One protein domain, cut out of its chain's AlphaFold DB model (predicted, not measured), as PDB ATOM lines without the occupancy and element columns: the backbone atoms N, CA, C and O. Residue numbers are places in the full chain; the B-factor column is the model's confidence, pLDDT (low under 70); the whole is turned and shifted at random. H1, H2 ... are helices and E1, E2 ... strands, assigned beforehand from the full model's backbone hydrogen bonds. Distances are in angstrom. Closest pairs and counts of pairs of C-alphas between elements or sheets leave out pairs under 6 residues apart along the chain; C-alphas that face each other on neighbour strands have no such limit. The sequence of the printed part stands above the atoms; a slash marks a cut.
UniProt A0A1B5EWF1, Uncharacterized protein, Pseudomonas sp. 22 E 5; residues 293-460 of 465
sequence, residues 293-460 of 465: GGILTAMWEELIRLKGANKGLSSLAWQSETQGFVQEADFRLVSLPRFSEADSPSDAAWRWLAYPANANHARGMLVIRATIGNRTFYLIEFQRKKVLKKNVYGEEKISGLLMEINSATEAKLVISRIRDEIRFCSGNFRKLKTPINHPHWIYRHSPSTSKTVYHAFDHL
ATOM      1  N   GLY A 293     -76.684  25.800 107.233       52.25
ATOM      2  CA  GLY A 293     -75.299  25.869 106.756       52.25
ATOM      3  C   GLY A 293     -75.141  26.693 105.472       52.25
ATOM      4  O   GLY A 293     -74.111  26.600 104.802       52.25
ATOM      5  N   GLY A 294     -76.133  27.536 105.160       68.56
ATOM      6  CA  GLY A 294     -76.126  28.486 104.045       68.56
ATOM      7  C   GLY A 294     -76.927  28.006 102.833       68.56
ATOM      8  O   GLY A 294     -77.617  26.988 102.874       68.56
ATOM      9  N   ILE A 295     -76.832  28.748 101.727       75.50
ATOM     10  CA  ILE A 295     -77.676  28.512 100.545       75.50
ATOM     11  C   ILE A 295     -77.548  27.106  99.941       75.50
ATOM     12  O   ILE A 295     -78.500  26.607  99.353       75.50
ATOM     13  N   LEU A 296     -76.379  26.471 100.078       81.81
ATOM     14  CA  LEU A 296     -76.107  25.157  99.491       81.81
ATOM     15  C   LEU A 296     -77.022  24.092 100.085       81.81
ATOM     16  O   LEU A 296     -77.665  23.351  99.347       81.81
ATOM     17  N   THR A 297     -77.115  24.065 101.414       77.38
ATOM     18  CA  THR A 297     -77.989  23.128 102.109       77.38
ATOM     19  C   THR A 297     -79.446  23.452 101.867       77.38
ATOM     20  O   THR A 297     -80.200  22.543 101.545       77.38
ATOM     21  N   ALA A 298     -79.825  24.732 101.901       80.56
ATOM     22  CA  ALA A 298     -81.201  25.126 101.625       80.56
ATOM     23  C   ALA A 298     -81.657  24.664 100.226       80.56
ATOM     24  O   ALA A 298     -82.760  24.147 100.074       80.56
ATOM     25  N   MET A 299     -80.813  24.822  99.196       86.56
ATOM     26  CA  MET A 299     -81.111  24.352  97.835       86.56
ATOM     27  C   MET A 299     -81.235  22.823  97.770       86.56
ATOM     28  O   MET A 299     -82.133  22.311  97.104       86.56
ATOM     29  N   TRP A 300     -80.355  22.092  98.460       88.12
ATOM     30  CA  TRP A 300     -80.388  20.629  98.509       88.12
ATOM     31  C   TRP A 300     -81.627  20.091  99.236       88.12
ATOM     32  O   TRP A 300     -82.340  19.251  98.689       88.12
ATOM     33  N   GLU A 301     -81.920  20.608 100.431       85.25
ATOM     34  CA  GLU A 301     -83.091  20.224 101.224       85.25
ATOM     35  C   GLU A 301     -84.395  20.562 100.489       85.25
ATOM     36  O   GLU A 301     -85.316  19.746 100.479       85.25
ATOM     37  N   GLU A 302     -84.463  21.697  99.784       89.00
ATOM     38  CA  GLU A 302     -85.633  22.044  98.972       89.00
ATOM     39  C   GLU A 302     -85.841  21.067  97.805       89.00
ATOM     40  O   GLU A 302     -86.968  20.648  97.540       89.00
ATOM     41  N   LEU A 303     -84.772  20.642  97.126       90.38
ATOM     42  CA  LEU A 303     -84.870  19.635  96.065       90.38
ATOM     43  C   LEU A 303     -85.254  18.252  96.611       90.38
ATOM     44  O   LEU A 303     -86.050  17.552  95.980       90.38
ATOM     45  N   ILE A 304     -84.755  17.868  97.794       88.88
ATOM     46  CA  ILE A 304     -85.203  16.656  98.499       88.88
ATOM     47  C   ILE A 304     -86.693  16.756  98.827       88.88
ATOM     48  O   ILE A 304     -87.442  15.812  98.567       88.88
ATOM     49  N   ARG A 305     -87.146  17.897  99.355       88.56
ATOM     50  CA  ARG A 305     -88.555  18.140  99.680       88.56
ATOM     51  C   ARG A 305     -89.438  18.006  98.439       88.56
ATOM     52  O   ARG A 305     -90.484  17.364  98.502       88.56
ATOM     53  N   LEU A 306     -89.011  18.562  97.304       87.38
ATOM     54  CA  LEU A 306     -89.724  18.454  96.025       87.38
ATOM     55  C   LEU A 306     -89.757  17.016  95.485       87.38
ATOM     56  O   LEU A 306     -90.795  16.589  94.976       87.38
ATOM     57  N   LYS A 307     -88.670  16.249  95.651       87.44
ATOM     58  CA  LYS A 307     -88.644  14.806  95.357       87.44
ATOM     59  C   LYS A 307     -89.659  14.051  96.219       87.44
ATOM     60  O   LYS A 307     -90.468  13.303  95.686       87.44
ATOM     61  N   GLY A 308     -89.657  14.284  97.535       83.56
ATOM     62  CA  GLY A 308     -90.573  13.634  98.481       83.56
ATOM     63  C   GLY A 308     -92.048  13.980  98.250       83.56
ATOM     64  O   GLY A 308     -92.919  13.149  98.475       83.56
ATOM     65  N   ALA A 309     -92.334  15.175  97.730       82.88
ATOM     66  CA  ALA A 309     -93.681  15.594  97.344       82.88
ATOM     67  C   ALA A 309     -94.156  15.018  95.988       82.88
ATOM     68  O   ALA A 309     -95.215  15.421  95.506       82.88
ATOM     69  N   ASN A 310     -93.391  14.107  95.362       67.69
ATOM     70  CA  ASN A 310     -93.678  13.480  94.062       67.69
ATOM     71  C   ASN A 310     -93.944  14.480  92.920       67.69
ATOM     72  O   ASN A 310     -94.751  14.240  92.022       67.69
ATOM     73  N   LYS A 311     -93.217  15.601  92.904       70.25
ATOM     74  CA  LYS A 311     -93.381  16.700  91.932       70.25
ATOM     75  C   LYS A 311     -92.682  16.439  90.589       70.25
ATOM     76  O   LYS A 311     -92.052  17.320  90.018       70.25
ATOM     77  N   GLY A 312     -92.725  15.192  90.117       75.06
ATOM     78  CA  GLY A 312     -92.097  14.755  88.862       75.06
ATOM     79  C   GLY A 312     -90.578  14.539  88.919       75.06
ATOM     80  O   GLY A 312     -89.998  14.083  87.935       75.06
ATOM     81  N   LEU A 313     -89.930  14.820  90.055       85.88
ATOM     82  CA  LEU A 313     -88.490  14.640  90.243       85.88
ATOM     83  C   LEU A 313     -88.181  13.176  90.599       85.88
ATOM     84  O   LEU A 313     -88.334  12.757  91.743       85.88
ATOM     85  N   SER A 314     -87.777  12.383  89.607       86.75
ATOM     86  CA  SER A 314     -87.591  10.930  89.735       86.75
ATOM     87  C   SER A 314     -86.240  10.549  90.342       86.75
ATOM     88  O   SER A 314     -86.125   9.550  91.052       86.75
ATOM     89  N   SER A 315     -85.204  11.353  90.104       90.69
ATOM     90  CA  SER A 315     -83.862  11.122  90.637       90.69
ATOM     91  C   SER A 315     -83.235  12.426  91.097       90.69
ATOM     92  O   SER A 315     -83.380  13.462  90.451       90.69
ATOM     93  N   LEU A 316     -82.515  12.349  92.213       93.38
ATOM     94  CA  LEU A 316     -81.721  13.439  92.757       93.38
ATOM     95  C   LEU A 316     -80.412  12.843  93.264       93.38
ATOM     96  O   LEU A 316     -80.437  11.911  94.066       93.38
ATOM     97  N   ALA A 317     -79.291  13.351  92.769       92.88
ATOM     98  CA  ALA A 317     -77.955  12.911  93.145       92.88
ATOM     99  C   ALA A 317     -77.008  14.111  93.200       92.88
ATOM    100  O   ALA A 317     -77.212  15.088  92.483       92.88
ATOM    101  N   TRP A 318     -75.945  14.033  93.988       89.94
ATOM    102  CA  TRP A 318     -74.883  15.041  94.019       89.94
ATOM    103  C   TRP A 318     -73.552  14.425  93.580       89.94
ATOM    104  O   TRP A 318     -73.363  13.210  93.648       89.94
ATOM    105  N   GLN A 319     -72.642  15.246  93.055       84.94
ATOM    106  CA  GLN A 319     -71.367  14.773  92.518       84.94
ATOM    107  C   GLN A 319     -70.319  14.568  93.620       84.94
ATOM    108  O   GLN A 319     -69.797  15.526  94.186       84.94
ATOM    109  N   SER A 320     -69.957  13.312  93.860       74.25
ATOM    110  CA  SER A 320     -68.778  12.890  94.613       74.25
ATOM    111  C   SER A 320     -67.515  12.957  93.754       74.25
ATOM    112  O   SER A 320     -67.532  12.633  92.562       74.25
ATOM    113  N   GLU A 321     -66.396  13.355  94.366       63.94
ATOM    114  CA  GLU A 321     -65.084  13.384  93.707       63.94
ATOM    115  C   GLU A 321     -64.578  11.976  93.352       63.94
ATOM    116  O   GLU A 321     -63.863  11.823  92.364       63.94
ATOM    117  N   THR A 322     -64.961  10.949  94.118       64.25
ATOM    118  CA  THR A 322     -64.450   9.575  93.963       64.25
ATOM    119  C   THR A 322     -65.414   8.652  93.225       64.25
ATOM    120  O   THR A 322     -64.981   7.809  92.446       64.25
ATOM    121  N   GLN A 323     -66.720   8.806  93.454       71.12
ATOM    122  CA  GLN A 323     -67.747   7.857  92.999       71.12
ATOM    123  C   GLN A 323     -68.666   8.420  91.904       71.12
ATOM    124  O   GLN A 323     -69.545   7.717  91.409       71.12
ATOM    125  N   GLY A 324     -68.487   9.681  91.497       84.44
ATOM    126  CA  GLY A 324     -69.418  10.340  90.582       84.44
ATOM    127  C   GLY A 324     -70.736  10.689  91.276       84.44
ATOM    128  O   GLY A 324     -70.729  11.129  92.417       84.44
ATOM    129  N   PHE A 325     -71.877  10.559  90.599       89.44
ATOM    130  CA  PHE A 325     -73.164  10.971  91.174       89.44
ATOM    131  C   PHE A 325     -73.722   9.938  92.159       89.44
ATOM    132  O   PHE A 325     -74.072   8.830  91.750       89.44
ATOM    133  N   VAL A 326     -73.877  10.333  93.424       83.75
ATOM    134  CA  VAL A 326     -74.400   9.495  94.517       83.75
ATOM    135  C   VAL A 326     -75.708  10.068  95.080       83.75
ATOM    136  O   VAL A 326     -75.951  11.272  94.997       83.75
ATOM    137  N   GLN A 327     -76.575   9.209  95.625       87.25
ATOM    138  CA  GLN A 327     -77.910   9.576  96.141       87.25
ATOM    139  C   GLN A 327     -77.965   9.643  97.678       87.25
ATOM    140  O   GLN A 327     -78.996   9.363  98.283       87.25
ATOM    141  N   GLU A 328     -76.850   9.975  98.321       73.25
ATOM    142  CA  GLU A 328     -76.779  10.085  99.779       73.25
ATOM    143  C   GLU A 328     -77.403  11.394 100.276       73.25
ATOM    144  O   GLU A 328     -77.374  12.406  99.575       73.25
ATOM    145  N   ALA A 329     -77.940  11.384 101.501       67.50
ATOM    146  CA  ALA A 329     -78.605  12.544 102.097       67.50
ATOM    147  C   ALA A 329     -77.648  13.715 102.376       67.50
ATOM    148  O   ALA A 329     -78.045  14.872 102.251       67.50
ATOM    149  N   ASP A 330     -76.391  13.423 102.712       67.31
ATOM    150  CA  ASP A 330     -75.373  14.431 102.998       67.31
ATOM    151  C   ASP A 330     -74.537  14.707 101.748       67.31
ATOM    152  O   ASP A 330     -73.726  13.877 101.340       67.31
ATOM    153  N   PHE A 331     -74.695  15.887 101.143       74.75
ATOM    154  CA  PHE A 331     -73.870  16.251  99.994       74.75
ATOM    155  C   PHE A 331     -72.432  16.590 100.398       74.75
ATOM    156  O   PHE A 331     -72.158  17.133 101.473       74.75
ATOM    157  N   ARG A 332     -71.492  16.348  99.481       71.44
ATOM    158  CA  ARG A 332     -70.138  16.914  99.543       71.44
ATOM    159  C   ARG A 332     -69.933  17.914  98.413       71.44
ATOM    160  O   ARG A 332     -70.618  17.891  97.395       71.44
ATOM    161  N   LEU A 333     -68.981  18.816  98.624       77.88
ATOM    162  CA  LEU A 333     -68.580  19.792  97.619       77.88
ATOM    163  C   LEU A 333     -67.428  19.240  96.796       77.88
ATOM    164  O   LEU A 333     -66.469  18.706  97.348       77.88
ATOM    165  N   VAL A 334     -67.501  19.458  95.489       78.62
ATOM    166  CA  VAL A 334     -66.380  19.277  94.578       78.62
ATOM    167  C   VAL A 334     -65.461  20.484  94.705       78.62
ATOM    168  O   VAL A 334     -65.872  21.641  94.606       78.62
ATOM    169  N   SER A 335     -64.186  20.217  94.913       75.88
ATOM    170  CA  SER A 335     -63.146  21.222  95.061       75.88
ATOM    171  C   SER A 335     -62.868  21.947  93.750       75.88
ATOM    172  O   SER A 335     -62.579  21.300  92.739       75.88
ATOM    173  N   LEU A 336     -62.854  23.281  93.745       84.50
ATOM    174  CA  LEU A 336     -62.307  24.010  92.600       84.50
ATOM    175  C   LEU A 336     -60.774  23.858  92.555       84.50
ATOM    176  O   LEU A 336     -60.118  23.954  93.597       84.50
ATOM    177  N   PRO A 337     -60.184  23.613  91.373       84.44
ATOM    178  CA  PRO A 337     -58.747  23.418  91.244       84.44
ATOM    179  C   PRO A 337     -57.997  24.727  91.506       84.44
ATOM    180  O   PRO A 337     -58.393  25.794  91.028       84.44
ATOM    181  N   ARG A 338     -56.884  24.643  92.242       86.75
ATOM    182  CA  ARG A 338     -56.004  25.789  92.514       86.75
ATOM    183  C   ARG A 338     -55.349  26.304  91.235       86.75
ATOM    184  O   ARG A 338     -55.136  25.538  90.297       86.75
ATOM    185  N   PHE A 339     -55.004  27.588  91.237       88.62
ATOM    186  CA  PHE A 339     -54.123  28.143  90.218       88.62
ATOM    187  C   PHE A 339     -52.732  27.508  90.328       88.62
ATOM    188  O   PHE A 339     -52.191  27.375  91.428       88.62
ATOM    189  N   SER A 340     -52.213  27.075  89.189       86.00
ATOM    190  CA  SER A 340     -50.845  26.621  88.974       86.00
ATOM    191  C   SER A 340     -49.925  27.806  88.668       86.00
ATOM    192  O   SER A 340     -50.396  28.919  88.451       86.00
ATOM    193  N   GLU A 341     -48.615  27.573  88.615       82.50
ATOM    194  CA  GLU A 341     -47.632  28.609  88.253       82.50
ATOM    195  C   GLU A 341     -47.798  29.127  86.816       82.50
ATOM    196  O   GLU A 341     -47.420  30.255  86.521       82.50
ATOM    197  N   ALA A 342     -48.392  28.322  85.929       85.25
ATOM    198  CA  ALA A 342     -48.686  28.713  84.553       85.25
ATOM    199  C   ALA A 342     -49.964  29.563  84.424       85.25
ATOM    200  O   ALA A 342     -50.220  30.139  83.366       85.25
ATOM    201  N   ASP A 343     -50.790  29.621  85.471       88.25
ATOM    202  CA  ASP A 343     -52.022  30.397  85.454       88.25
ATOM    203  C   ASP A 343     -51.729  31.873  85.766       88.25
ATOM    204  O   ASP A 343     -51.037  32.192  86.728       88.25
ATOM    205  N   SER A 344     -52.357  32.785  85.016       89.00
ATOM    206  CA  SER A 344     -52.275  34.240  85.246       89.00
ATOM    207  C   SER A 344     -53.615  34.805  85.745       89.00
ATOM    208  O   SER A 344     -54.312  35.495  84.994       89.00
ATOM    209  N   PRO A 345     -54.056  34.481  86.979       90.88
ATOM    210  CA  PRO A 345     -55.324  34.965  87.507       90.88
ATOM    211  C   PRO A 345     -55.252  36.446  87.893       90.88
ATOM    212  O   PRO A 345     -54.214  36.961  88.297       90.88
ATOM    213  N   SER A 346     -56.401  37.122  87.863       90.25
ATOM    214  CA  SER A 346     -56.529  38.429  88.517       90.25
ATOM    215  C   SER A 346     -56.543  38.292  90.045       90.25
ATOM    216  O   SER A 346     -56.998  37.275  90.579       90.25
ATOM    217  N   ASP A 347     -56.172  39.353  90.765       86.00
ATOM    218  CA  ASP A 347     -56.288  39.418  92.232       86.00
ATOM    219  C   ASP A 347     -57.698  39.081  92.730       86.00
ATOM    220  O   ASP A 347     -57.878  38.422  93.758       86.00
ATOM    221  N   ALA A 348     -58.720  39.532  91.997       86.75
ATOM    222  CA  ALA A 348     -60.115  39.248  92.309       86.75
ATOM    223  C   ALA A 348     -60.420  37.747  92.194       86.75
ATOM    224  O   ALA A 348     -61.031  37.186  93.102       86.75
ATOM    225  N   ALA A 349     -59.940  37.091  91.134       90.88
ATOM    226  CA  ALA A 349     -60.091  35.654  90.925       90.88
ATOM    227  C   ALA A 349     -59.361  34.840  92.001       90.88
ATOM    228  O   ALA A 349     -59.938  33.916  92.580       90.88
ATOM    229  N   TRP A 350     -58.128  35.229  92.339       89.75
ATOM    230  CA  TRP A 350     -57.345  34.588  93.396       89.75
ATOM    231  C   TRP A 350     -58.038  34.694  94.758       89.75
ATOM    232  O   TRP A 350     -58.278  33.689  95.432       89.75
ATOM    233  N   ARG A 351     -58.469  35.907  95.134       86.50
ATOM    234  CA  ARG A 351     -59.224  36.142  96.373       86.50
ATOM    235  C   ARG A 351     -60.574  35.448  96.363       86.50
ATOM    236  O   ARG A 351     -61.014  35.006  97.420       86.50
ATOM    237  N   TRP A 352     -61.258  35.358  95.227       89.81
ATOM    238  CA  TRP A 352     -62.538  34.666  95.136       89.81
ATOM    239  C   TRP A 352     -62.372  33.162  95.366       89.81
ATOM    240  O   TRP A 352     -63.135  32.598  96.157       89.81
ATOM    241  N   LEU A 353     -61.362  32.543  94.746       86.31
ATOM    242  CA  LEU A 353     -61.063  31.116  94.869       86.31
ATOM    243  C   LEU A 353     -60.586  30.735  96.277       86.31
ATOM    244  O   LEU A 353     -60.965  29.678  96.771       86.31
ATOM    245  N   ALA A 354     -59.788  31.580  96.935       80.44
ATOM    246  CA  ALA A 354     -59.229  31.281  98.250       80.44
ATOM    247  C   ALA A 354     -60.327  31.057  99.304       80.44
ATOM    248  O   ALA A 354     -61.166  31.926  99.527       80.44
ATOM    249  N   TYR A 355     -60.310  29.931 100.010       70.81
ATOM    250  CA  TYR A 355     -61.253  29.640 101.093       70.81
ATOM    251  C   TYR A 355     -60.512  28.971 102.260       70.81
ATOM    252  O   TYR A 355     -60.437  27.747 102.305       70.81
ATOM    253  N   PRO A 356     -59.936  29.749 103.203       62.91
ATOM    254  CA  PRO A 356     -58.982  29.233 104.192       62.91
ATOM    255  C   PRO A 356     -59.511  28.088 105.056       62.91
ATOM    256  O   PRO A 356     -58.754  27.179 105.367       62.91
ATOM    257  N   ALA A 357     -60.809  28.109 105.370       56.72
ATOM    258  CA  ALA A 357     -61.466  27.098 106.194       56.72
ATOM    259  C   ALA A 357     -61.638  25.730 105.503       56.72
ATOM    260  O   ALA A 357     -61.984  24.760 106.168       56.72
ATOM    261  N   ASN A 358     -61.435  25.643 104.182       53.00
ATOM    262  CA  ASN A 358     -61.510  24.378 103.455       53.00
ATOM    263  C   ASN A 358     -60.164  23.661 103.453       53.00
ATOM    264  O   ASN A 358     -59.105  24.290 103.484       53.00
ATOM    265  N   ALA A 359     -60.214  22.336 103.294       51.06
ATOM    266  CA  ALA A 359     -59.031  21.494 103.345       51.06
ATOM    267  C   ALA A 359     -57.959  21.870 102.294       51.06
ATOM    268  O   ALA A 359     -56.760  21.986 102.515       51.06
ATOM    269  N   ASN A 360     -58.408  22.133 101.088       57.03
ATOM    270  CA  ASN A 360     -57.553  22.556  99.989       57.03
ATOM    271  C   ASN A 360     -57.392  24.084  99.927       57.03
ATOM    272  O   ASN A 360     -56.906  24.591  98.918       57.03
ATOM    273  N   HIS A 361     -57.795  24.840 100.951       65.88
ATOM    274  CA  HIS A 361     -57.829  26.307 100.949       65.88
ATOM    275  C   HIS A 361     -58.498  26.933  99.706       65.88
ATOM    276  O   HIS A 361     -58.236  28.090  99.374       65.88
ATOM    277  N   ALA A 362     -59.347  26.182  99.002       73.25
ATOM    278  CA  ALA A 362     -60.005  26.569  97.765       73.25
ATOM    279  C   ALA A 362     -61.519  26.406  97.914       73.25
ATOM    280  O   ALA A 362     -62.012  25.557  98.656       73.25
ATOM    281  N   ARG A 363     -62.275  27.257  97.229       82.50
ATOM    282  CA  ARG A 363     -63.736  27.278  97.281       82.50
ATOM    283  C   ARG A 363     -64.325  25.966  96.750       82.50
ATOM    284  O   ARG A 363     -63.844  25.414  95.762       82.50
ATOM    285  N   GLY A 364     -65.379  25.489  97.409       81.19
ATOM    286  CA  GLY A 364     -66.141  24.319  96.973       81.19
ATOM    287  C   GLY A 364     -67.299  24.667  96.033       81.19
ATOM    288  O   GLY A 364     -67.859  25.767  96.086       81.19
ATOM    289  N   MET A 365     -67.671  23.696  95.206       87.19
ATOM    290  CA  MET A 365     -68.778  23.729  94.256       87.19
ATOM    291  C   MET A 365     -69.711  22.544  94.522       87.19
ATOM    292  O   MET A 365     -69.266  21.401  94.573       87.19
ATOM    293  N   LEU A 366     -71.002  22.806  94.685       89.69
ATOM    294  CA  LEU A 366     -72.033  21.775  94.733       89.69
ATOM    295  C   LEU A 366     -72.542  21.539  93.313       89.69
ATOM    296  O   LEU A 366     -72.931  22.489  92.638       89.69
ATOM    297  N   VAL A 367     -72.542  20.282  92.874       93.25
ATOM    298  CA  VAL A 367     -73.113  19.870  91.588       93.25
ATOM    299  C   VAL A 367     -74.189  18.834  91.854       93.25
ATOM    300  O   VAL A 367     -73.906  17.754  92.372       93.25
ATOM    301  N   ILE A 368     -75.421  19.168  91.493       95.19
ATOM    302  CA  ILE A 368     -76.603  18.329  91.675       95.19
ATOM    303  C   ILE A 368     -77.086  17.874  90.307       95.19
ATOM    304  O   ILE A 368     -77.213  18.686  89.396       95.19
ATOM    305  N   ARG A 369     -77.405  16.589  90.177       96.00
ATOM    306  CA  ARG A 369     -78.150  16.027  89.054       96.00
ATOM    307  C   ARG A 369     -79.587  15.774  89.487       96.00
ATOM    308  O   ARG A 369     -79.817  15.007  90.421       96.00
ATOM    309  N   ALA A 370     -80.530  16.365  88.769       94.62
ATOM    310  CA  ALA A 370     -81.956  16.110  88.915       94.62
ATOM    311  C   ALA A 370     -82.510  15.506  87.620       94.62
ATOM    312  O   ALA A 370     -82.226  16.003  86.531       94.62
ATOM    313  N   THR A 371     -83.312  14.454  87.731       94.00
ATOM    314  CA  THR A 371     -84.027  13.861  86.592       94.00
ATOM    315  C   THR A 371     -85.515  14.112  86.763       94.00
ATOM    316  O   THR A 371     -86.071  13.835  87.826       94.00
ATOM    317  N   ILE A 372     -86.146  14.665  85.728       91.69
ATOM    318  CA  ILE A 372     -87.571  15.001  85.706       91.69
ATOM    319  C   ILE A 372     -88.140  14.473  84.390       91.69
ATOM    320  O   ILE A 372     -87.773  14.942  83.308       91.69
ATOM    321  N   GLY A 373     -88.996  13.453  84.470       87.56
ATOM    322  CA  GLY A 373     -89.385  12.670  83.293       87.56
ATOM    323  C   GLY A 373     -88.152  12.112  82.568       87.56
ATOM    324  O   GLY A 373     -87.297  11.487  83.194       87.56
ATOM    325  N   ASN A 374     -88.031  12.395  81.267       89.62
ATOM    326  CA  ASN A 374     -86.897  11.971  80.430       89.62
ATOM    327  C   ASN A 374     -85.794  13.038  80.302       89.62
ATOM    328  O   ASN A 374     -84.887  12.889  79.484       89.62
ATOM    329  N   ARG A 375     -85.879  14.131  81.070       94.19
ATOM    330  CA  ARG A 375     -84.942  15.258  81.011       94.19
ATOM    331  C   ARG A 375     -84.002  15.218  82.209       94.19
ATOM    332  O   ARG A 375     -84.431  14.961  83.338       94.19
ATOM    333  N   THR A 376     -82.722  15.475  81.968       96.25
ATOM    334  CA  THR A 376     -81.694  15.515  83.013       96.25
ATOM    335  C   THR A 376     -81.118  16.916  83.141       96.25
ATOM    336  O   THR A 376     -80.645  17.512  82.174       96.25
ATOM    337  N   PHE A 377     -81.136  17.420  84.369       96.88
ATOM    338  CA  PHE A 377     -80.691  18.755  84.722       96.88
ATOM    339  C   PHE A 377     -79.500  18.696  85.667       96.88
ATOM    340  O   PHE A 377     -79.439  17.848  86.559       96.88
ATOM    341  N   TYR A 378     -78.583  19.643  85.498       97.38
ATOM    342  CA  TYR A 378     -77.432  19.839  86.364       97.38
ATOM    343  C   TYR A 378     -77.485  21.232  86.971       97.38
ATOM    344  O   TYR A 378     -77.465  22.230  86.250       97.38
ATOM    345  N   LEU A 379     -77.554  21.284  88.295       96.56
ATOM    346  CA  LEU A 379     -77.551  22.512  89.072       96.56
ATOM    347  C   LEU A 379     -76.187  22.684  89.737       96.56
ATOM    348  O   LEU A 379     -75.694  21.773  90.400       96.56
ATOM    349  N   ILE A 380     -75.578  23.852  89.543       95.75
ATOM    350  CA  ILE A 380     -74.269  24.210  90.078       95.75
ATOM    351  C   ILE A 380     -74.407  25.409  91.013       95.75
ATOM    352  O   ILE A 380     -74.880  26.475  90.614       95.75
ATOM    353  N   GLU A 381     -73.919  25.238  92.237       92.38
ATOM    354  CA  GLU A 381     -73.832  26.278  93.257       92.38
ATOM    355  C   GLU A 381     -72.425  26.376  93.848       92.38
ATOM    356  O   GLU A 381     -71.670  25.405  93.882       92.38
ATOM    357  N   PHE A 382     -72.076  27.552  94.372       88.12
ATOM    358  CA  PHE A 382     -70.777  27.783  95.004       88.12
ATOM    359  C   PHE A 382     -70.910  28.082  96.488       88.12
ATOM    360  O   PHE A 382     -71.793  28.820  96.926       88.12
ATOM    361  N   GLN A 383     -69.951  27.580  97.263       82.38
ATOM    362  CA  GLN A 383     -69.799  27.964  98.661       82.38
ATOM    363  C   GLN A 383     -69.606  29.475  98.768       82.38
ATOM    364  O   GLN A 383     -68.796  30.043  98.037       82.38
ATOM    365  N   ARG A 384     -70.337  30.131  99.672       80.38
ATOM    366  CA  ARG A 384     -70.326  31.590  99.843       80.38
ATOM    367  C   ARG A 384     -69.456  32.012 101.008       80.38
ATOM    368  O   ARG A 384     -69.404  31.344 102.036       80.38
ATOM    369  N   LYS A 385     -68.804  33.164 100.868       72.94
ATOM    370  CA  LYS A 385     -68.114  33.811 101.985       72.94
ATOM    371  C   LYS A 385     -69.077  34.684 102.781       72.94
ATOM    372  O   LYS A 385     -70.012  35.260 102.224       72.94
ATOM    373  N   LYS A 386     -68.801  34.844 104.077       67.19
ATOM    374  CA  LYS A 386     -69.401  35.922 104.870       67.19
ATOM    375  C   LYS A 386     -68.724  37.239 104.492       67.19
ATOM    376  O   LYS A 386     -67.499  37.315 104.453       67.19
ATOM    377  N   VAL A 387     -69.520  38.261 104.205       63.66
ATOM    378  CA  VAL A 387     -69.069  39.599 103.817       63.66
ATOM    379  C   VAL A 387     -69.631  40.591 104.824       63.66
ATOM    380  O   VAL A 387     -70.843  40.664 105.017       63.66
ATOM    381  N   LEU A 388     -68.760  41.363 105.470       48.72
ATOM    382  CA  LEU A 388     -69.187  42.436 106.361       48.72
ATOM    383  C   LEU A 388     -69.771  43.583 105.524       48.72
ATOM    384  O   LEU A 388     -69.097  44.124 104.646       48.72
ATOM    385  N   LYS A 389     -71.021  43.963 105.786       48.72
ATOM    386  CA  LYS A 389     -71.672  45.134 105.190       48.72
ATOM    387  C   LYS A 389     -72.273  45.987 106.294       48.72
ATOM    388  O   LYS A 389     -73.179  45.534 106.980       48.72
ATOM    389  N   LYS A 390     -71.804  47.233 106.428       41.72
ATOM    390  CA  LYS A 390     -72.361  48.223 107.372       41.72
ATOM    391  C   LYS A 390     -72.549  47.645 108.790       41.72
ATOM    392  O   LYS A 390     -73.642  47.694 109.336       41.72
ATOM    393  N   ASN A 391     -71.491  47.047 109.343       38.09
ATOM    394  CA  ASN A 391     -71.453  46.412 110.671       38.09
ATOM    395  C   ASN A 391     -72.318  45.149 110.862       38.09
ATOM    396  O   ASN A 391     -72.350  44.607 111.961       38.09
ATOM    397  N   VAL A 392     -72.941  44.619 109.803       38.34
ATOM    398  CA  VAL A 392     -73.672  43.343 109.825       38.34
ATOM    399  C   VAL A 392     -73.002  42.346 108.879       38.34
ATOM    400  O   VAL A 392     -72.638  42.678 107.748       38.34
ATOM    401  N   TYR A 393     -72.817  41.105 109.324       45.38
ATOM    402  CA  TYR A 393     -72.339  40.032 108.450       45.38
ATOM    403  C   TYR A 393     -73.466  39.588 107.511       45.38
ATOM    404  O   TYR A 393     -74.489  39.085 107.961       45.38
ATOM    405  N   GLY A 394     -73.274  39.757 106.203       52.62
ATOM    406  CA  GLY A 394     -74.125  39.175 105.163       52.62
ATOM    407  C   GLY A 394     -73.412  38.052 104.410       52.62
ATOM    408  O   GLY A 394     -72.223  37.812 104.611       52.62
ATOM    409  N   GLU A 395     -74.113  37.373 103.506       64.12
ATOM    410  CA  GLU A 395     -73.486  36.433 102.571       64.12
ATOM    411  C   GLU A 395     -73.085  37.110 101.254       64.12
ATOM    412  O   GLU A 395     -73.730  38.047 100.765       64.12
ATOM    413  N   GLU A 396     -72.007  36.609 100.658       74.19
ATOM    414  CA  GLU A 396     -71.605  36.926  99.294       74.19
ATOM    415  C   GLU A 396     -72.727  36.563  98.313       74.19
ATOM    416  O   GLU A 396     -73.267  35.459  98.336       74.19
ATOM    417  N   LYS A 397     -73.086  37.490  97.421       80.00
ATOM    418  CA  LYS A 397     -74.118  37.237  96.413       80.00
ATOM    419  C   LYS A 397     -73.484  36.584  95.190       80.00
ATOM    420  O   LYS A 397     -72.786  37.259  94.438       80.00
ATOM    421  N   ILE A 398     -73.762  35.300  94.994       84.31
ATOM    422  CA  ILE A 398     -73.321  34.519  93.833       84.31
ATOM    423  C   ILE A 398     -74.551  33.936  93.128       84.31
ATOM    424  O   ILE A 398     -75.535  33.569  93.773       84.31
ATOM    425  N   SER A 399     -74.511  33.920  91.796       91.25
ATOM    426  CA  SER A 399     -75.516  33.258  90.962       91.25
ATOM    427  C   SER A 399     -75.230  31.767  90.865       91.25
ATOM    428  O   SER A 399     -74.067  31.384  90.787       91.25
ATOM    429  N   GLY A 400     -76.285  30.961  90.819       94.25
ATOM    430  CA  GLY A 400     -76.183  29.558  90.440       94.25
ATOM    431  C   GLY A 400     -76.397  29.370  88.942       94.25
ATOM    432  O   GLY A 400     -76.727  30.317  88.214       94.25
ATOM    433  N   LEU A 401     -76.201  28.142  88.483       97.19
ATOM    434  CA  LEU A 401     -76.398  27.742  87.095       97.19
ATOM    435  C   LEU A 401     -77.235  26.468  87.051       97.19
ATOM    436  O   LEU A 401     -76.904  25.496  87.717       97.19
ATOM    437  N   LEU A 402     -78.287  26.469  86.240       97.56
ATOM    438  CA  LEU A 402     -79.051  25.280  85.882       97.56
ATOM    439  C   LEU A 402     -78.830  24.997  84.397       97.56
ATOM    440  O   LEU A 402     -78.949  25.909  83.585       97.56
ATOM    441  N   MET A 403     -78.509  23.759  84.038       97.31
ATOM    442  CA  MET A 403     -78.336  23.327  82.648       97.31
ATOM    443  C   MET A 403     -79.136  22.061  82.385       97.31
ATOM    444  O   MET A 403     -79.224  21.206  83.261       97.31
ATOM    445  N   GLU A 404     -79.645  21.901  81.170       97.50
ATOM    446  CA  GLU A 404     -80.227  20.650  80.689       97.50
ATOM    447  C   GLU A 404     -79.233  19.921  79.783       97.50
ATOM    448  O   GLU A 404     -78.835  20.437  78.740       97.50
ATOM    449  N   ILE A 405     -78.832  18.714  80.185       96.81
ATOM    450  CA  ILE A 405     -77.926  17.861  79.411       96.81
ATOM    451  C   ILE A 405     -78.356  16.407  79.615       96.81
ATOM    452  O   ILE A 405     -78.207  15.848  80.698       96.81
ATOM    453  N   ASN A 406     -78.879  15.757  78.578       94.19
ATOM    454  CA  ASN A 406     -79.379  14.382  78.707       94.19
ATOM    455  C   ASN A 406     -78.261  13.328  78.627       94.19
ATOM    456  O   ASN A 406     -78.397  12.235  79.174       94.19
ATOM    457  N   SER A 407     -77.130  13.660  77.998       93.75
ATOM    458  CA  SER A 407     -75.957  12.786  77.925       93.75
ATOM    459  C   SER A 407     -75.072  12.935  79.165       93.75
ATOM    460  O   SER A 407     -74.498  13.993  79.418       93.75
ATOM    461  N   ALA A 408     -74.913  11.857  79.937       89.69
ATOM    462  CA  ALA A 408     -74.065  11.854  81.133       89.69
ATOM    463  C   ALA A 408     -72.579  12.111  80.813       89.69
ATOM    464  O   ALA A 408     -71.887  12.801  81.565       89.69
ATOM    465  N   THR A 409     -72.092  11.585  79.687       91.12
ATOM    466  CA  THR A 409     -70.709  11.784  79.231       91.12
ATOM    467  C   THR A 409     -70.456  13.243  78.871       91.12
ATOM    468  O   THR A 409     -69.460  13.824  79.297       91.12
ATOM    469  N   GLU A 410     -71.388  13.857  78.143       94.31
ATOM    470  CA  GLU A 410     -71.306  15.267  77.767       94.31
ATOM    471  C   GLU A 410     -71.397  16.177  78.993       94.31
ATOM    472  O   GLU A 410     -70.567  17.069  79.167       94.31
ATOM    473  N   ALA A 411     -72.326  15.890  79.909       93.94
ATOM    474  CA  ALA A 411     -72.458  16.634  81.153       93.94
ATOM    475  C   ALA A 411     -71.155  16.628  81.959       93.94
ATOM    476  O   ALA A 411     -70.719  17.675  82.435       93.94
ATOM    477  N   LYS A 412     -70.484  15.473  82.061       91.94
ATOM    478  CA  LYS A 412     -69.189  15.360  82.747       91.94
ATOM    479  C   LYS A 412     -68.127  16.268  82.118       91.94
ATOM    480  O   LYS A 412     -67.402  16.938  82.854       91.94
ATOM    481  N   LEU A 413     -68.049  16.319  80.786       93.56
ATOM    482  CA  LEU A 413     -67.109  17.184  80.065       93.56
ATOM    483  C   LEU A 413     -67.416  18.668  80.305       93.56
ATOM    484  O   LEU A 413     -66.518  19.437  80.649       93.56
ATOM    485  N   VAL A 414     -68.687  19.061  80.188       95.81
ATOM    486  CA  VAL A 414     -69.124  20.450  80.385       95.81
ATOM    487  C   VAL A 414     -68.887  20.907  81.825       95.81
ATOM    488  O   VAL A 414     -68.338  21.986  82.041       95.81
ATOM    489  N   ILE A 415     -69.229  20.081  82.817       94.19
ATOM    490  CA  ILE A 415     -69.022  20.387  84.241       94.19
ATOM    491  C   ILE A 415     -67.529  20.495  84.564       94.19
ATOM    492  O   ILE A 415     -67.130  21.432  85.257       94.19
ATOM    493  N   SER A 416     -66.692  19.586  84.045       92.06
ATOM    494  CA  SER A 416     -65.236  19.658  84.239       92.06
ATOM    495  C   SER A 416     -64.661  20.948  83.656       92.06
ATOM    496  O   SER A 416     -63.915  21.649  84.330       92.06
ATOM    497  N   ARG A 417     -65.077  21.322  82.441       95.19
ATOM    498  CA  ARG A 417     -64.658  22.580  81.812       95.19
ATOM    499  C   ARG A 417     -65.089  23.797  82.630       95.19
ATOM    500  O   ARG A 417     -64.288  24.697  82.864       95.19
ATOM    501  N   ILE A 418     -66.348  23.839  83.076       96.25
ATOM    502  CA  ILE A 418     -66.863  24.938  83.909       96.25
ATOM    503  C   ILE A 418     -66.043  25.050  85.194       96.25
ATOM    504  O   ILE A 418     -65.646  26.153  85.559       96.25
ATOM    505  N   ARG A 419     -65.749  23.926  85.856       92.06
ATOM    506  CA  ARG A 419     -64.924  23.875  87.069       92.06
ATOM    507  C   ARG A 419     -63.541  24.506  86.856       92.06
ATOM    508  O   ARG A 419     -63.068  25.222  87.743       92.06
ATOM    509  N   ASP A 420     -62.931  24.288  85.696       91.88
ATOM    510  CA  ASP A 420     -61.598  24.804  85.367       91.88
ATOM    511  C   ASP A 420     -61.607  26.279  84.939       91.88
ATOM    512  O   ASP A 420     -60.686  27.026  85.271       91.88
ATOM    513  N   GLU A 421     -62.643  26.731  84.229       95.44
ATOM    514  CA  GLU A 421     -62.738  28.107  83.729       95.44
ATOM    515  C   GLU A 421     -63.289  29.084  84.780       95.44
ATOM    516  O   GLU A 421     -62.835  30.227  84.877       95.44
ATOM    517  N   ILE A 422     -64.249  28.656  85.607       95.31
ATOM    518  CA  ILE A 422     -65.012  29.561  86.480       95.31
ATOM    519  C   ILE A 422     -64.145  30.274  87.524       95.31
ATOM    520  O   ILE A 422     -64.446  31.404  87.928       95.31
ATOM    521  N   ARG A 423     -63.037  29.643  87.929       93.50
ATOM    522  CA  ARG A 423     -62.045  30.214  88.851       93.50
ATOM    523  C   ARG A 423     -61.417  31.496  88.312       93.50
ATOM    524  O   ARG A 423     -61.235  32.425  89.092       93.50
ATOM    525  N   PHE A 424     -61.186  31.609  87.003       94.62
ATOM    526  CA  PHE A 424     -60.650  32.829  86.382       94.62
ATOM    527  C   PHE A 424     -61.670  33.971  86.359       94.62
ATOM    528  O   PHE A 424     -61.307  35.146  86.308       94.62
ATOM    529  N   CYS A 425     -62.954  33.633  86.460       93.62
ATOM    530  CA  CYS A 425     -64.067  34.559  86.282       93.62
ATOM    531  C   CYS A 425     -64.761  34.927  87.598       93.62
ATOM    532  O   CYS A 425     -65.838  35.525  87.579       93.62
ATOM    533  N   SER A 426     -64.154  34.585  88.743       91.56
ATOM    534  CA  SER A 426     -64.684  34.870  90.086       91.56
ATOM    535  C   SER A 426     -66.136  34.398  90.276       91.56
ATOM    536  O   SER A 426     -66.968  35.130  90.812       91.56
ATOM    537  N   GLY A 427     -66.477  33.204  89.774       90.50
ATOM    538  CA  GLY A 427     -67.834  32.656  89.919       90.50
ATOM    539  C   GLY A 427     -68.868  33.210  88.941       90.50
ATOM    540  O   GLY A 427     -70.048  32.884  89.052       90.50
ATOM    541  N   ASN A 428     -68.473  34.059  87.989       93.44
ATOM    542  CA  ASN A 428     -69.400  34.640  87.025       93.44
ATOM    543  C   ASN A 428     -69.531  33.768  85.770       93.44
ATOM    544  O   ASN A 428     -68.725  33.873  84.845       93.44
ATOM    545  N   PHE A 429     -70.602  32.973  85.709       94.62
ATOM    546  CA  PHE A 429     -70.911  32.104  84.570       94.62
ATOM    547  C   PHE A 429     -71.039  32.843  83.225       94.62
ATOM    548  O   PHE A 429     -70.766  32.257  82.184       94.62
ATOM    549  N   ARG A 430     -71.389  34.141  83.215       93.06
ATOM    550  CA  ARG A 430     -71.490  34.939  81.973       93.06
ATOM    551  C   ARG A 430     -70.135  35.305  81.375       93.06
ATOM    552  O   ARG A 430     -70.077  35.761  80.242       93.06
ATOM    553  N   LYS A 431     -69.067  35.189  82.166       93.88
ATOM    554  CA  LYS A 431     -67.700  35.542  81.771       93.88
ATOM    555  C   LYS A 431     -66.851  34.316  81.442       93.88
ATOM    556  O   LYS A 431     -65.646  34.473  81.284       93.88
ATOM    557  N   LEU A 432     -67.435  33.115  81.406       94.00
ATOM    558  CA  LEU A 432     -66.712  31.907  81.006       94.00
ATOM    559  C   LEU A 432     -66.062  32.117  79.635       94.00
ATOM    560  O   LEU A 432     -66.651  32.754  78.760       94.00
ATOM    561  N   LYS A 433     -64.844  31.594  79.467       91.56
ATOM    562  CA  LYS A 433     -64.096  31.723  78.213       91.56
ATOM    563  C   LYS A 433     -64.829  30.982  77.098       91.56
ATOM    564  O   LYS A 433     -64.921  31.484  75.982       91.56
ATOM    565  N   THR A 434     -65.361  29.808  77.425       92.44
ATOM    566  CA  THR A 434     -66.140  28.979  76.514       92.44
ATOM    567  C   THR A 434     -67.636  29.091  76.838       92.44
ATOM    568  O   THR A 434     -68.042  28.726  77.949       92.44
ATOM    569  N   PRO A 435     -68.488  29.523  75.886       91.19
ATOM    570  CA  PRO A 435     -69.934  29.574  76.092       91.19
ATOM    571  C   PRO A 435     -70.553  28.219  76.467       91.19
ATOM    572  O   PRO A 435     -70.047  27.138  76.134       91.19
ATOM    573  N   ILE A 436     -71.668  28.265  77.196       92.81
ATOM    574  CA  ILE A 436     -72.471  27.082  77.515       92.81
ATOM    575  C   ILE A 436     -73.432  26.849  76.345       92.81
ATOM    576  O   ILE A 436     -74.388  27.599  76.172       92.81
ATOM    577  N   ASN A 437     -73.179  25.804  75.554       91.94
ATOM    578  CA  ASN A 437     -73.939  25.486  74.335       91.94
ATOM    579  C   ASN A 437     -75.144  24.559  74.590       91.94
ATOM    580  O   ASN A 437     -75.609  23.874  73.685       91.94
ATOM    581  N   HIS A 438     -75.648  24.536  75.822       94.69
ATOM    582  CA  HIS A 438     -76.825  23.768  76.228       94.69
ATOM    583  C   HIS A 438     -77.922  24.709  76.723       94.69
ATOM    584  O   HIS A 438     -77.592  25.812  77.171       94.69
ATOM    585  N   PRO A 439     -79.203  24.300  76.698       96.56
ATOM    586  CA  PRO A 439     -80.253  25.035  77.388       96.56
ATOM    587  C   PRO A 439     -79.857  25.234  78.851       96.56
ATOM    588  O   PRO A 439     -79.566  24.275  79.569       96.56
ATOM    589  N   HIS A 440     -79.766  26.489  79.277       96.69
ATOM    590  CA  HIS A 440     -79.289  26.823  80.608       96.69
ATOM    591  C   HIS A 440     -79.880  28.132  81.108       96.69
ATOM    592  O   HIS A 440     -80.317  28.987  80.338       96.69
ATOM    593  N   TRP A 441     -79.829  28.303  82.423       96.81
ATOM    594  CA  TRP A 441     -80.233  29.521  83.089       96.81
ATOM    595  C   TRP A 441     -79.280  29.862  84.233       96.81
ATOM    596  O   TRP A 441     -79.005  29.046  85.113       96.81
ATOM    597  N   ILE A 442     -78.779  31.098  84.226       96.00
ATOM    598  CA  ILE A 442     -77.969  31.652  85.315       96.00
ATOM    599  C   ILE A 442     -78.920  32.385  86.256       96.00
ATOM    600  O   ILE A 442     -79.275  33.545  86.017       96.00
ATOM    601  N   TYR A 443     -79.341  31.712  87.322       93.25
ATOM    602  CA  TYR A 443     -80.353  32.242  88.224       93.25
ATOM    603  C   TYR A 443     -79.757  33.113  89.330       93.25
ATOM    604  O   TYR A 443     -78.573  33.070  89.689       93.25
ATOM    605  N   ARG A 444     -80.618  33.968  89.878       90.38
ATOM    606  CA  ARG A 444     -80.341  34.760  91.073       90.38
ATOM    607  C   ARG A 444     -81.195  34.237  92.207       90.38
ATOM    608  O   ARG A 444     -82.316  33.793  91.998       90.38
ATOM    609  N   HIS A 445     -80.657  34.354  93.405       85.00
ATOM    610  CA  HIS A 445     -81.329  33.901  94.604       85.00
ATOM    611  C   HIS A 445     -82.391  34.904  95.037       85.00
ATOM    612  O   HIS A 445     -82.103  36.092  95.219       85.00
ATOM    613  N   SER A 446     -83.612  34.412  95.199       83.44
ATOM    614  CA  SER A 446     -84.693  35.111  95.885       83.44
ATOM    615  C   SER A 446     -84.552  34.939  97.407       83.44
ATOM    616  O   SER A 446     -83.840  34.043  97.856       83.44
ATOM    617  N   PRO A 447     -85.250  35.748  98.229       75.38
ATOM    618  CA  PRO A 447     -85.290  35.546  99.683       75.38
ATOM    619  C   PRO A 447     -85.829  34.170 100.104       75.38
ATOM    620  O   PRO A 447     -85.515  33.693 101.185       75.38
ATOM    621  N   SER A 448     -86.641  33.542  99.248       82.31
ATOM    622  CA  SER A 448     -87.132  32.175  99.420       82.31
ATOM    623  C   SER A 448     -86.388  31.233  98.475       82.31
ATOM    624  O   SER A 448     -86.348  31.459  97.258       82.31
ATOM    625  N   THR A 449     -85.839  30.155  99.031       83.88
ATOM    626  CA  THR A 449     -85.199  29.084  98.261       83.88
ATOM    627  C   THR A 449     -86.196  28.394  97.337       83.88
ATOM    628  O   THR A 449     -85.898  28.225  96.160       83.88
ATOM    629  N   SER A 450     -87.420  28.123  97.801       85.19
ATOM    630  CA  SER A 450     -88.489  27.552  96.970       85.19
ATOM    631  C   SER A 450     -88.781  28.399  95.733       85.19
ATOM    632  O   SER A 450     -88.854  27.870  94.628       85.19
ATOM    633  N   LYS A 451     -88.862  29.732  95.881       86.50
ATOM    634  CA  LYS A 451     -89.009  30.640  94.725       86.50
ATOM    635  C   LYS A 451     -87.802  30.577  93.793       86.50
ATOM    636  O   LYS A 451     -87.968  30.608  92.581       86.50
ATOM    637  N   THR A 452     -86.596  30.479  94.354       89.50
ATOM    638  CA  THR A 452     -85.360  30.362  93.565       89.50
ATOM    639  C   THR A 452     -85.379  29.101  92.701       89.50
ATOM    640  O   THR A 452     -85.161  29.196  91.497       89.50
ATOM    641  N   VAL A 453     -85.688  27.943  93.297       90.19
ATOM    642  CA  VAL A 453     -85.773  26.657  92.589       90.19
ATOM    643  C   VAL A 453     -86.890  26.688  91.548       90.19
ATOM    644  O   VAL A 453     -86.638  26.363  90.392       90.19
ATOM    645  N   TYR A 454     -88.086  27.153  91.921       88.94
ATOM    646  CA  TYR A 454     -89.216  27.289  91.000       88.94
ATOM    647  C   TYR A 454     -88.834  28.102  89.758       88.94
ATOM    648  O   TYR A 454     -88.917  27.595  88.644       88.94
ATOM    649  N   HIS A 455     -88.336  29.332  89.938       88.50
ATOM    650  CA  HIS A 455     -87.978  30.192  88.810       88.50
ATOM    651  C   HIS A 455     -86.837  29.613  87.971       88.50
ATOM    652  O   HIS A 455     -86.832  29.786  86.756       88.50
ATOM    653  N   ALA A 456     -85.867  28.933  88.590       91.06
ATOM    654  CA  ALA A 456     -84.769  28.328  87.848       91.06
ATOM    655  C   ALA A 456     -85.267  27.265  86.854       91.06
ATOM    656  O   ALA A 456     -84.856  27.289  85.696       91.06
ATOM    657  N   PHE A 457     -86.163  26.375  87.289       91.56
ATOM    658  CA  PHE A 457     -86.720  25.309  86.452       91.56
ATOM    659  C   PHE A 457     -87.803  25.804  85.483       91.56
ATOM    660  O   PHE A 457     -87.832  25.360  84.335       91.56
ATOM    661  N   ASP A 458     -88.624  26.773  85.892       90.81
ATOM    662  CA  ASP A 458     -89.646  27.398  85.042       90.81
ATOM    663  C   ASP A 458     -89.023  28.045  83.792       90.81
ATOM    664  O   ASP A 458     -89.512  27.863  82.680       90.81
ATOM    665  N   HIS A 459     -87.845  28.668  83.930       90.81
ATOM    666  CA  HIS A 459     -87.073  29.200  82.799       90.81
ATOM    667  C   HIS A 459     -86.609  28.144  81.783       90.81
ATOM    668  O   HIS A 459     -86.289  28.493  80.647       90.81
ATOM    669  N   LEU A 460     -86.568  26.867  82.169       90.81
ATOM    670  CA  LEU A 460     -86.307  25.739  81.272       90.81
ATOM    671  C   LEU A 460     -87.596  24.981  80.915       90.81
ATOM    672  O   LEU A 460     -87.535  23.828  80.482       90.81
TER     673      LEU A 460
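AT A GLANCE: This is residues 293 to 460 of the 465 residues of an uncharacterized protein of Pseudomonas sp. 22 E 5 (UniProt A0A1B5EWF1). A strongly twisted sheet of six strands makes the core, with H1 and H4 over one face and H3 over the other. The small hairpin of E5 and E6 reaches away from this body as an arm, and H2 packs on the last residues of H3. The printed part has 168 residues with four named helices and eight named strands, in the order H1 E1 E2 H2 E3 E4 E5 E6 E7 H3 E8 H4. The large sheet runs E2 E1 E3 E4 E7 E8, all antiparallel, and the class is mixed, helices and strands. The whole is compact, with a radius of gyration of the C-alphas of 15.8 A and spans of 45 by 40 by 28 A.

HOW THE PARTS SIT: From the first residue onward, find H1, residues 295 to 308, E1, 313 to 320, E2, 324 to 326, H2, 347 to 353, E3, 364 to 372, E4, 375 to 382, E5, 386 to 389, E6, 392 to 395, E7, 400 to 404, H3, 408 to 425, E8, 440 to 443, and H4, 449 to 458. H1 is on the sheet at a height of 9.5 A, along E3 at 18 degrees on the local plane. E1 and E2 form a hairpin, with N 318 and O 326 2.9 A apart; E1 pairs with E3 through N 317 and O 369, 2.9 A. E2, H2 and E3 make a split strand-helix-strand unit, two strands running the same way with E1 between them, its crossover right-handed. H2 touches residues 423 to 425 of H3, the closest C-alphas being Ala 349 and Phe 424, 5.4 A. Look next at N 368 and O 379, 2.8 A, in the hairpin E3 and E4; N 387 and O 394, 2.8 A, in the hairpin E5 and E6; N 380 and O 401, 2.8 A, between E4 and E7; and N 402 and O 441, 2.9 A, between E7 and E8. H3 is on the opposite face from H1, at a height of 9.4 A, and has a kink of 28 degrees near residue 419. H4, on the same face as H1, touches it, Met 299 and Thr 449 having the closest C-alphas at 6.3 A. These are three layers, helices on both faces of the sheet. Every O i to N i+4 pair is within hydrogen-bond range in H1, H2 and H4, and 11 of 14 in H3.

IN THESE COORDINATES: Find C-alpha 295 at (-77.676, 28.512, 100.545); from there H1 runs 19.8 A. E3 covers 25.9 A, E4 23.5 A and E1 20.3 A. H3 runs 25.3 A from C-alpha 408 at (-74.065, 11.854, 81.133), and H4 ends at C-alpha 458, (-89.646, 27.398, 85.042).

THE WHOLE: The C-alphas farthest apart, Asn 310 and Glu 341, are 48.8 A apart. The printed part has no cut; the links E2 to H2 and H3 to E8 are long. The mean pLDDT of the printed part is 84.0, with residues 356 to 361 and 386 to 395 among those under 70.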